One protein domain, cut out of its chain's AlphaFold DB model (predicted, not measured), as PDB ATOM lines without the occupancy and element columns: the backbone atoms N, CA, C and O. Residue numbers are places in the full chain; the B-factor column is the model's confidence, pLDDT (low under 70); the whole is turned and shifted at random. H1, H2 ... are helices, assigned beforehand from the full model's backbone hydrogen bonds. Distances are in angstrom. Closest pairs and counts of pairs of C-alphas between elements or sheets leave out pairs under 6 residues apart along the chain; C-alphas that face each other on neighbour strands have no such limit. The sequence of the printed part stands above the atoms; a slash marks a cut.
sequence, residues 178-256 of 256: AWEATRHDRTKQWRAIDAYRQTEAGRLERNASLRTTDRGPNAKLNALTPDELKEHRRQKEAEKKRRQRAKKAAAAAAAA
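This is residues 178 to 256 of the 256 residues of an uncharacterized protein of Paracoccus versutus (UniProt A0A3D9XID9). Two long helical arms, H4 and H1, reach out from opposite ends of a small joint, where H2 and the short H3 pack on each other and the loop between them, residues 213 to 218, sticks out. The longer arm, H4, sticks out with residues 233 to 255, and the other, H1, with residues 178 to 192; these two arms make most of the length. The printed part has 79 residues with four named helices, H1, H2, H3 and H4 along the chain, and no named strand, and its class is all helix. The whole is extended, with a radius of gyration of the C-alphas of 22.5 A and spans of 79 by 26 by 17 A.

The longest helix, H4, holds residues 226 to 255 and measures 44.1 A from its first C-alpha, at (42.989, -0.679, 60.481), to its last, at (51.501, -34.665, 33.742). H3 before it is residues 219 to 222, 5.6 A long. H2 is residues 200 to 212, 18.8 A long. H1 is residues 178 to 198, 29.5 A long, and begins with C-alpha 178 at (15.210, -3.321, 93.059).

H4 touches no helix. It is close to H3 but not clearly touching, the closest C-alphas being those of Leu 221 and Leu 229, 7.5 A apart. H3 touches H2, which meets it with residues 207 to 211 alone; the closest C-alphas are those of Arg 211 and Lys 220, 6.4 A apart. H1 and H2 only just touch, with 3 pairs of C-alphas within 8 A, and only at the corner by their link, where the C-alphas of Arg 197 and Arg 203 are the closest at 5.4 A. Their lines are about perpendicular, at 82 degrees. H1 is apart from H3 and from H4, and H2 is apart from H4. In H1, H2 and H4 every O i to N i+4 pair is within hydrogen-bond range; H3 is too short for such a pair, and its one O i to N i+3 pair is within range.

The outline is a rod, and the two C-alphas farthest apart, those of Ala 178 and Ala 256, are 79.0 A from each other. Ala 256 is the chain's last residue. The printed part has no cut. The links from H1 to H2 and from H3 to H4 are tight, and the link from H2 to H3, with 6 residues, is short. The mean pLDDT of the printed part is 73.8; it is under 70 at residues 178 to 190, 192, 210 to 223 and 256, while H4 has a mean of 86.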
ATOM      1  N   ALA A 178      13.780  -3.434  92.767       51.28
ATOM      2  CA  ALA A 178      15.210  -3.321  93.059       51.28
ATOM      3  C   ALA A 178      16.016  -3.688  91.816       51.28
ATOM      4  O   ALA A 178      16.982  -3.005  91.468       51.28
ATOM      5  N   TRP A 179      15.580  -4.737  91.112       52.62
ATOM      6  CA  TRP A 179      16.110  -5.123  89.813       52.62
ATOM      7  C   TRP A 179      15.825  -4.073  88.740       52.62
ATOM      8  O   TRP A 179      16.703  -3.815  87.936       52.62
ATOM      9  N   GLU A 180      14.668  -3.413  88.724       51.19
ATOM     10  CA  GLU A 180      14.359  -2.333  87.780       51.19
ATOM     11  C   GLU A 180      15.180  -1.075  88.064       51.19
ATOM     12  O   GLU A 180      15.762  -0.515  87.138       51.19
ATOM     13  N   ALA A 181      15.313  -0.672  89.329       50.12
ATOM     14  CA  ALA A 181      16.157   0.447  89.736       50.12
ATOM     15  C   ALA A 181      17.634   0.182  89.394       50.12
ATOM     16  O   ALA A 181      18.272   1.000  88.726       50.12
ATOM     17  N   THR A 182      18.157  -1.002  89.739       55.72
ATOM     18  CA  THR A 182      19.517  -1.404  89.339       55.72
ATOM     19  C   THR A 182      19.638  -1.621  87.838       55.72
ATOM     20  O   THR A 182      20.678  -1.305  87.284       55.72
ATOM     21  N   ARG A 183      18.614  -2.093  87.123       51.28
ATOM     22  CA  ARG A 183      18.629  -2.233  85.658       51.28
ATOM     23  C   ARG A 183      18.652  -0.875  84.983       51.28
ATOM     24  O   ARG A 183      19.402  -0.723  84.023       51.28
ATOM     25  N   HIS A 184      17.888   0.106  85.450       51.38
ATOM     26  CA  HIS A 184      17.922   1.466  84.915       51.38
ATOM     27  C   HIS A 184      19.285   2.117  85.140       51.38
ATOM     28  O   HIS A 184      19.823   2.726  84.211       51.38
ATOM     29  N   ASP A 185      19.882   1.919  86.314       57.66
ATOM     30  CA  ASP A 185      21.205   2.455  86.626       57.66
ATOM     31  C   ASP A 185      22.317   1.715  85.866       57.66
ATOM     32  O   ASP A 185      23.164   2.319  85.211       57.66
ATOM     33  N   ARG A 186      22.223   0.386  85.778       56.91
ATOM     34  CA  ARG A 186      23.123  -0.449  84.978       56.91
ATOM     35  C   ARG A 186      22.989  -0.143  83.490       56.91
ATOM     36  O   ARG A 186      23.988  -0.146  82.791       56.91
ATOM     37  N   THR A 187      21.797   0.182  82.988       62.19
ATOM     38  CA  THR A 187      21.599   0.603  81.587       62.19
ATOM     39  C   THR A 187      22.238   1.968  81.334       62.19
ATOM     40  O   THR A 187      22.846   2.161  80.284       62.19
ATOM     41  N   LYS A 188      22.165   2.907  82.288       64.19
ATOM     42  CA  LYS A 188      22.895   4.184  82.209       64.19
ATOM     43  C   LYS A 188      24.410   3.968  82.249       64.19
ATOM     44  O   LYS A 188      25.113   4.526  81.412       64.19
ATOM     45  N   GLN A 189      24.899   3.103  83.134       60.34
ATOM     46  CA  GLN A 189      26.315   2.737  83.224       60.34
ATOM     47  C   GLN A 189      26.804   2.015  81.962       60.34
ATOM     48  O   GLN A 189      27.850   2.373  81.436       60.34
ATOM     49  N   TRP A 190      26.040   1.069  81.408       67.38
ATOM     50  CA  TRP A 190      26.361   0.409  80.137       67.38
ATOM     51  C   TRP A 190      26.376   1.397  78.979       67.38
ATOM     52  O   TRP A 190      27.290   1.344  78.168       67.38
ATOM     53  N   ARG A 191      25.431   2.345  78.926       70.12
ATOM     54  CA  ARG A 191      25.447   3.418  77.921       70.12
ATOM     55  C   ARG A 191      26.660   4.332  78.077       70.12
ATOM     56  O   ARG A 191      27.239   4.707  77.067       70.12
ATOM     57  N   ALA A 192      27.070   4.654  79.304       67.94
ATOM     58  CA  ALA A 192      28.281   5.433  79.561       67.94
ATOM     59  C   ALA A 192      29.555   4.657  79.176       67.94
ATOM     60  O   ALA A 192      30.440   5.209  78.527       67.94
ATOM     61  N   ILE A 193      29.618   3.362  79.497       70.81
ATOM     62  CA  ILE A 193      30.710   2.455  79.119       70.81
ATOM     63  C   ILE A 193      30.772   2.283  77.597       70.81
ATOM     64  O   ILE A 193      31.856   2.321  77.019       70.81
ATOM     65  N   ASP A 194      29.635   2.120  76.926       72.06
ATOM     66  CA  ASP A 194      29.581   2.006  75.471       72.06
ATOM     67  C   ASP A 194      29.943   3.326  74.800       72.06
ATOM     68  O   ASP A 194      30.763   3.313  73.886       72.06
ATOM     69  N   ALA A 195      29.437   4.460  75.290       71.62
ATOM     70  CA  ALA A 195      29.838   5.783  74.818       71.62
ATOM     71  C   ALA A 195      31.355   5.987  74.961       71.62
ATOM     72  O   ALA A 195      32.016   6.372  73.995       71.62
ATOM     73  N   TYR A 196      31.928   5.632  76.116       74.38
ATOM     74  CA  TYR A 196      33.372   5.674  76.338       74.38
ATOM     75  C   TYR A 196      34.124   4.766  75.360       74.38
ATOM     76  O   TYR A 196      35.083   5.194  74.722       74.38
ATOM     77  N   ARG A 197      33.659   3.535  75.147       71.75
ATOM     78  CA  ARG A 197      34.305   2.592  74.228       71.75
ATOM     79  C   ARG A 197      34.159   2.954  72.742       71.75
ATOM     80  O   ARG A 197      34.817   2.322  71.918       71.75
ATOM     81  N   GLN A 198      33.311   3.919  72.386       74.75
ATOM     82  CA  GLN A 198      33.262   4.505  71.038       74.75
ATOM     83  C   GLN A 198      34.271   5.654  70.859       74.75
ATOM     84  O   GLN A 198      34.602   6.006  69.722       74.75
ATOM     85  N   THR A 199      34.818   6.216  71.940       76.06
ATOM     86  CA  THR A 199      35.925   7.187  71.857       76.06
ATOM     87  C   THR A 199      37.215   6.522  71.364       76.06
ATOM     88  O   THR A 199      37.334   5.296  71.343       76.06
ATOM     89  N   GLU A 200      38.191   7.317  70.927       75.38
ATOM     90  CA  GLU A 200      39.489   6.802  70.471       75.38
ATOM     91  C   GLU A 200      40.277   6.142  71.614       75.38
ATOM     92  O   GLU A 200      40.741   5.011  71.469       75.38
ATOM     93  N   ALA A 201      40.310   6.779  72.789       72.06
ATOM     94  CA  ALA A 201      40.934   6.231  73.993       72.06
ATOM     95  C   ALA A 201      40.296   4.898  74.426       72.06
ATOM     96  O   ALA A 201      40.998   3.904  74.622       72.06
ATOM     97  N   GLY A 202      38.961   4.834  74.480       73.25
ATOM     98  CA  GLY A 202      38.252   3.609  74.859       73.25
ATOM     99  C   GLY A 202      38.385   2.478  73.831       73.25
ATOM    100  O   GLY A 202      38.376   1.301  74.200       73.25
ATOM    101  N   ARG A 203      38.558   2.799  72.539       76.25
ATOM    102  CA  ARG A 203      38.870   1.802  71.500       76.25
ATOM    103  C   ARG A 203      40.266   1.212  71.675       76.25
ATOM    104  O   ARG A 203      40.414  -0.004  71.556       76.25
ATOM    105  N   LEU A 204      41.264   2.040  71.979       77.31
ATOM    106  CA  LEU A 204      42.634   1.584  72.232       77.31
ATOM    107  C   LEU A 204      42.702   0.664  73.455       77.31
ATOM    108  O   LEU A 204      43.275  -0.420  73.366       77.31
ATOM    109  N   GLU A 205      42.045   1.040  74.552       76.44
ATOM    110  CA  GLU A 205      41.983   0.222  75.769       76.44
ATOM    111  C   GLU A 205      41.268  -1.117  75.523       76.44
ATOM    112  O   GLU A 205      41.765  -2.185  75.893       76.44
ATOM    113  N   ARG A 206      40.129  -1.092  74.815       74.88
ATOM    114  CA  ARG A 206      39.400  -2.312  74.438       74.88
ATOM    115  C   ARG A 206      40.256  -3.220  73.547       74.88
ATOM    116  O   ARG A 206      40.291  -4.426  73.783       74.88
ATOM    117  N   ASN A 207      40.960  -2.668  72.559       75.31
ATOM    118  CA  ASN A 207      41.851  -3.435  71.684       75.31
ATOM    119  C   ASN A 207      43.036  -4.026  72.459       75.31
ATOM    120  O   ASN A 207      43.382  -5.185  72.237       75.31
ATOM    121  N   ALA A 208      43.615  -3.282  73.404       74.44
ATOM    122  CA  ALA A 208      44.669  -3.782  74.283       74.44
ATOM    123  C   ALA A 208      44.175  -4.956  75.147       74.44
ATOM    124  O   ALA A 208      44.832  -5.993  75.214       74.44
ATOM    125  N   SER A 209      42.974  -4.845  75.723       72.44
ATOM    126  CA  SER A 209      42.345  -5.924  76.497       72.44
ATOM    127  C   SER A 209      42.002  -7.155  75.640       72.44
ATOM    128  O   SER A 209      42.154  -8.295  76.082       72.44
ATOM    129  N   LEU A 210      41.593  -6.963  74.382       68.69
ATOM    130  CA  LEU A 210      41.356  -8.070  73.448       68.69
ATOM    131  C   LEU A 210      42.651  -8.763  73.000       68.69
ATOM    132  O   LEU A 210      42.618  -9.951  72.694       68.69
ATOM    133  N   ARG A 211      43.789  -8.056  72.984       68.88
ATOM    134  CA  ARG A 211      45.107  -8.649  72.699       68.88
ATOM    135  C   ARG A 211      45.605  -9.534  73.843       68.88
ATOM    136  O   ARG A 211      46.296 -10.513  73.575       68.88
ATOM    137  N   THR A 212      45.254  -9.217  75.090       68.38
ATOM    138  CA  THR A 212      45.657 -10.003  76.269       68.38
ATOM    139  C   THR A 212      44.720 -11.172  76.559       68.38
ATOM    140  O   THR A 212      45.153 -12.178  77.115       68.38
ATOM    141  N   THR A 213      43.445 -11.072  76.170       61.62
ATOM    142  CA  THR A 213      42.442 -12.099  76.472       61.62
ATOM    143  C   THR A 213      42.181 -12.981  75.250       61.62
ATOM    144  O   THR A 213      41.448 -12.593  74.341       61.62
ATOM    145  N   ASP A 214      42.740 -14.194  75.229       59.62
ATOM    146  CA  ASP A 214      42.595 -15.128  74.102       59.62
ATOM    147  C   ASP A 214      41.198 -15.790  74.110       59.62
ATOM    148  O   ASP A 214      41.000 -16.911  74.573       59.62
ATOM    149  N   ARG A 215      40.170 -15.050  73.667       57.22
ATOM    150  CA  ARG A 215      38.748 -15.462  73.737       57.22
ATOM    151  C   ARG A 215      38.256 -16.284  72.539       57.22
ATOM    152  O   ARG A 215      37.052 -16.394  72.321       57.22
ATOM    153  N   GLY A 216      39.165 -16.865  71.760       59.69
ATOM    154  CA  GLY A 216      38.829 -17.781  70.669       59.69
ATOM    155  C   GLY A 216      39.509 -17.445  69.338       59.69
ATOM    156  O   GLY A 216      40.194 -16.429  69.211       59.69
ATOM    157  N   PRO A 217      39.296 -18.278  68.304       58.44
ATOM    158  CA  PRO A 217      40.131 -18.312  67.096       58.44
ATOM    159  C   PRO A 217      40.122 -17.020  66.262       58.44
ATOM    160  O   PRO A 217      41.066 -16.770  65.520       58.44
ATOM    161  N   ASN A 218      39.098 -16.171  66.410       63.09
ATOM    162  CA  ASN A 218      38.982 -14.891  65.701       63.09
ATOM    163  C   ASN A 218      39.184 -13.657  66.599       63.09
ATOM    164  O   ASN A 218      39.124 -12.534  66.100       63.09
ATOM    165  N   ALA A 219      39.438 -13.825  67.902       57.88
ATOM    166  CA  ALA A 219      39.589 -12.698  68.830       57.88
ATOM    167  C   ALA A 219      40.765 -11.784  68.437       57.88
ATOM    168  O   ALA A 219      40.647 -10.560  68.475       57.88
ATOM    169  N   LYS A 220      41.852 -12.382  67.936       61.94
ATOM    170  CA  LYS A 220      43.057 -11.677  67.472       61.94
ATOM    171  C   LYS A 220      42.819 -10.830  66.219       61.94
ATOM    172  O   LYS A 220      43.498  -9.828  66.040       61.94
ATOM    173  N   LEU A 221      41.840 -11.185  65.377       66.00
ATOM    174  CA  LEU A 221      41.513 -10.420  64.165       66.00
ATOM    175  C   LEU A 221      40.766  -9.121  64.478       66.00
ATOM    176  O   LEU A 221      40.968  -8.121  63.798       66.00
ATOM    177  N   ASN A 222      39.930  -9.131  65.517       66.69
ATOM    178  CA  ASN A 222      39.144  -7.964  65.927       66.69
ATOM    179  C   ASN A 222      39.969  -6.926  66.704       66.69
ATOM    180  O   ASN A 222      39.503  -5.808  66.896       66.69
ATOM    181  N   ALA A 223      41.174  -7.294  67.149       65.88
ATOM    182  CA  ALA A 223      42.090  -6.429  67.891       65.88
ATOM    183  C   ALA A 223      43.214  -5.829  67.020       65.88
ATOM    184  O   ALA A 223      44.125  -5.175  67.546       65.88
ATOM    185  N   LEU A 224      43.170  -6.078  65.705       75.75
ATOM    186  CA  LEU A 224      44.072  -5.467  64.732       75.75
ATOM    187  C   LEU A 224      43.642  -4.023  64.477       75.75
ATOM    188  O   LEU A 224      42.453  -3.731  64.309       75.75
ATOM    189  N   THR A 225      44.609  -3.117  64.412       76.75
ATOM    190  CA  THR A 225      44.361  -1.759  63.926       76.75
ATOM    191  C   THR A 225      43.968  -1.799  62.439       76.75
ATOM    192  O   THR A 225      44.212  -2.799  61.751       76.75
ATOM    193  N   PRO A 226      43.352  -0.732  61.898       78.44
ATOM    194  CA  PRO A 226      42.989  -0.679  60.481       78.44
ATOM    195  C   PRO A 226      44.168  -0.965  59.535       78.44
ATOM    196  O   PRO A 226      43.991  -1.642  58.517       78.44
ATOM    197  N   ASP A 227      45.368  -0.510  59.897       79.88
ATOM    198  CA  ASP A 227      46.588  -0.719  59.116       79.88
ATOM    199  C   ASP A 227      47.093  -2.165  59.205       79.88
ATOM    200  O   ASP A 227      47.361  -2.789  58.173       79.88
ATOM    201  N   GLU A 228      47.115  -2.750  60.405       80.06
ATOM    202  CA  GLU A 228      47.491  -4.155  60.610       80.06
ATOM    203  C   GLU A 228      46.510  -5.112  59.896       80.06
ATOM    204  O   GLU A 228      46.908  -6.117  59.298       80.06
ATOM    205  N   LEU A 229      45.212  -4.782  59.878       82.19
ATOM    206  CA  LEU A 229      44.193  -5.553  59.159       82.19
ATOM    207  C   LEU A 229      44.433  -5.527  57.641       82.19
ATOM    208  O   LEU A 229      44.258  -6.541  56.954       82.19
ATOM    209  N   LYS A 230      44.825  -4.367  57.104       83.44
ATOM    210  CA  LYS A 230      45.140  -4.184  55.681       83.44
ATOM    211  C   LYS A 230      46.372  -4.993  55.285       83.44
ATOM    212  O   LYS A 230      46.369  -5.625  54.225       83.44
ATOM    213  N   GLU A 231      47.389  -5.027  56.137       83.44
ATOM    214  CA  GLU A 231      48.583  -5.841  55.920       83.44
ATOM    215  C   GLU A 231      48.275  -7.343  55.974       83.44
ATOM    216  O   GLU A 231      48.626  -8.084  55.052       83.44
ATOM    217  N   HIS A 232      47.511  -7.791  56.969       82.00
ATOM    218  CA  HIS A 232      47.088  -9.187  57.076       82.00
ATOM    219  C   HIS A 232      46.268  -9.652  55.851       82.00
ATOM    220  O   HIS A 232      46.439 -10.777  55.366       82.00
ATOM    221  N   ARG A 233      45.416  -8.787  55.276       85.25
ATOM    222  CA  ARG A 233      44.717  -9.079  54.006       85.25
ATOM    223  C   ARG A 233      45.695  -9.269  52.843       85.25
ATOM    224  O   ARG A 233      45.566 -10.248  52.107       85.25
ATOM    225  N   ARG A 234      46.699  -8.395  52.713       86.94
ATOM    226  CA  ARG A 234      47.748  -8.517  51.682       86.94
ATOM    227  C   ARG A 234      48.522  -9.830  51.813       86.94
ATOM    228  O   ARG A 234      48.757 -10.502  50.808       86.94
ATOM    229  N   GLN A 235      48.863 -10.231  53.036       85.19
ATOM    230  CA  GLN A 235      49.560 -11.494  53.299       85.19
ATOM    231  C   GLN A 235      48.715 -12.711  52.890       85.19
ATOM    232  O   GLN A 235      49.212 -13.591  52.183       85.19
ATOM    233  N   LYS A 236      47.416 -12.733  53.229       88.00
ATOM    234  CA  LYS A 236      46.502 -13.813  52.810       88.00
ATOM    235  C   LYS A 236      46.370 -13.926  51.292       88.00
ATOM    236  O   LYS A 236      46.342 -15.035  50.752       88.00
ATOM    237  N   GLU A 237      46.301 -12.803  50.584       88.56
ATOM    238  CA  GLU A 237      46.255 -12.802  49.119       88.56
ATOM    239  C   GLU A 237      47.555 -13.322  48.495       88.56
ATOM    240  O   GLU A 237      47.511 -14.112  47.543       88.56
ATOM    241  N   ALA A 238      48.709 -12.933  49.045       89.62
ATOM    242  CA  ALA A 238      50.013 -13.422  48.603       89.62
ATOM    243  C   ALA A 238      50.149 -14.936  48.826       89.62
ATOM    244  O   ALA A 238      50.572 -15.668  47.925       89.62
ATOM    245  N   GLU A 239      49.714 -15.432  49.984       90.00
ATOM    246  CA  GLU A 239      49.750 -16.858  50.304       90.00
ATOM    247  C   GLU A 239      48.813 -17.670  49.398       90.00
ATOM    248  O   GLU A 239      49.207 -18.717  48.873       90.00
ATOM    249  N   LYS A 240      47.601 -17.165  49.124       93.31
ATOM    250  CA  LYS A 240      46.667 -17.788  48.173       93.31
ATOM    251  C   LYS A 240      47.294 -17.912  46.785       93.31
ATOM    252  O   LYS A 240      47.232 -18.988  46.186       93.31
ATOM    253  N   LYS A 241      47.954 -16.854  46.297       93.88
ATOM    254  CA  LYS A 241      48.692 -16.880  45.022       93.88
ATOM    255  C   LYS A 241      49.845 -17.892  45.055       93.88
ATOM    256  O   LYS A 241      50.011 -18.641  44.093       93.88
ATOM    257  N   ARG A 242      50.597 -17.983  46.159       92.88
ATOM    258  CA  ARG A 242      51.680 -18.972  46.327       92.88
ATOM    259  C   ARG A 242      51.151 -20.405  46.268       92.88
ATOM    260  O   ARG A 242      51.685 -21.218  45.519       92.88
ATOM    261  N   ARG A 243      50.067 -20.702  46.991       92.12
ATOM    262  CA  ARG A 243      49.410 -22.022  46.982       92.12
ATOM    263  C   ARG A 243      48.883 -22.383  45.592       92.12
ATOM    264  O   ARG A 243      49.033 -23.522  45.167       92.12
ATOM    265  N   GLN A 244      48.304 -21.425  44.864       92.56
ATOM    266  CA  GLN A 244      47.859 -21.645  43.484       92.56
ATOM    267  C   GLN A 244      49.024 -21.970  42.543       92.56
ATOM    268  O   GLN A 244      48.909 -22.899  41.748       92.56
ATOM    269  N   ARG A 245      50.149 -21.251  42.649       93.12
ATOM    270  CA  ARG A 245      51.360 -21.544  41.864       93.12
ATOM    271  C   ARG A 245      51.921 -22.928  42.186       93.12
ATOM    272  O   ARG A 245      52.194 -23.679  41.261       93.12
ATOM    273  N   ALA A 246      52.006 -23.290  43.466       91.56
ATOM    274  CA  ALA A 246      52.472 -24.611  43.892       91.56
ATOM    275  C   ALA A 246      51.568 -25.743  43.374       91.56
ATOM    276  O   ALA A 246      52.068 -26.728  42.845       91.56
ATOM    277  N   LYS A 247      50.239 -25.577  43.445       93.19
ATOM    278  CA  LYS A 247      49.286 -26.549  42.878       93.19
ATOM    279  C   LYS A 247      49.436 -26.695  41.365       93.19
ATOM    280  O   LYS A 247      49.424 -27.813  40.870       93.19
ATOM    281  N   LYS A 248      49.591 -25.582  40.637       92.88
ATOM    282  CA  LYS A 248      49.827 -25.612  39.184       92.88
ATOM    283  C   LYS A 248      51.151 -26.298  38.835       92.88
ATOM    284  O   LYS A 248      51.172 -27.098  37.913       92.88
ATOM    285  N   ALA A 249      52.221 -26.026  39.585       89.75
ATOM    286  CA  ALA A 249      53.516 -26.679  39.396       89.75
ATOM    287  C   ALA A 249      53.452 -28.189  39.682       89.75
ATOM    288  O   ALA A 249      53.963 -28.975  38.896       89.75
ATOM    289  N   ALA A 250      52.766 -28.603  40.754       86.81
ATOM    290  CA  ALA A 250      52.559 -30.016  41.072       86.81
ATOM    291  C   ALA A 250      51.719 -30.740  40.006       86.81
ATOM    292  O   ALA A 250      52.045 -31.858  39.630       86.81
ATOM    293  N   ALA A 251      50.671 -30.094  39.484       87.00
ATOM    294  CA  ALA A 251      49.865 -30.648  38.396       87.00
ATOM    295  C   ALA A 251      50.663 -30.784  37.087       87.00
ATOM    296  O   ALA A 251      50.510 -31.777  36.388       87.00
ATOM    297  N   ALA A 252      51.534 -29.818  36.777       83.56
ATOM    298  CA  ALA A 252      52.427 -29.899  35.622       83.56
ATOM    299  C   ALA A 252      53.475 -31.016  35.776       83.56
ATOM    300  O   ALA A 252      53.727 -31.731  34.819       83.56
ATOM    301  N   ALA A 253      54.036 -31.202  36.976       76.44
ATOM    302  CA  ALA A 253      54.987 -32.277  37.265       76.44
ATOM    303  C   ALA A 253      54.351 -33.679  37.254       76.44
ATOM    304  O   ALA A 253      55.040 -34.644  36.972       76.44
ATOM    305  N   ALA A 254      53.056 -33.799  37.563       76.50
ATOM    306  CA  ALA A 254      52.326 -35.068  37.493       76.50
ATOM    307  C   ALA A 254      51.872 -35.439  36.068       76.50
ATOM    308  O   ALA A 254      51.466 -36.573  35.837       76.50
ATOM    309  N   ALA A 255      51.877 -34.476  35.143       75.12
ATOM    310  CA  ALA A 255      51.501 -34.665  33.742       75.12
ATOM    311  C   ALA A 255      52.713 -34.834  32.804       75.12
ATOM    312  O   ALA A 255      52.515 -35.099  31.618       75.12
ATOM    313  N   ALA A 256      53.927 -34.635  33.323       69.62
ATOM    314  CA  ALA A 256      55.202 -34.855  32.646       69.62
ATOM    315  C   ALA A 256      55.763 -36.233  33.017       69.62
ATOM    316  O   ALA A 256      56.394 -36.850  32.133       69.62
TER     317      ALA A 256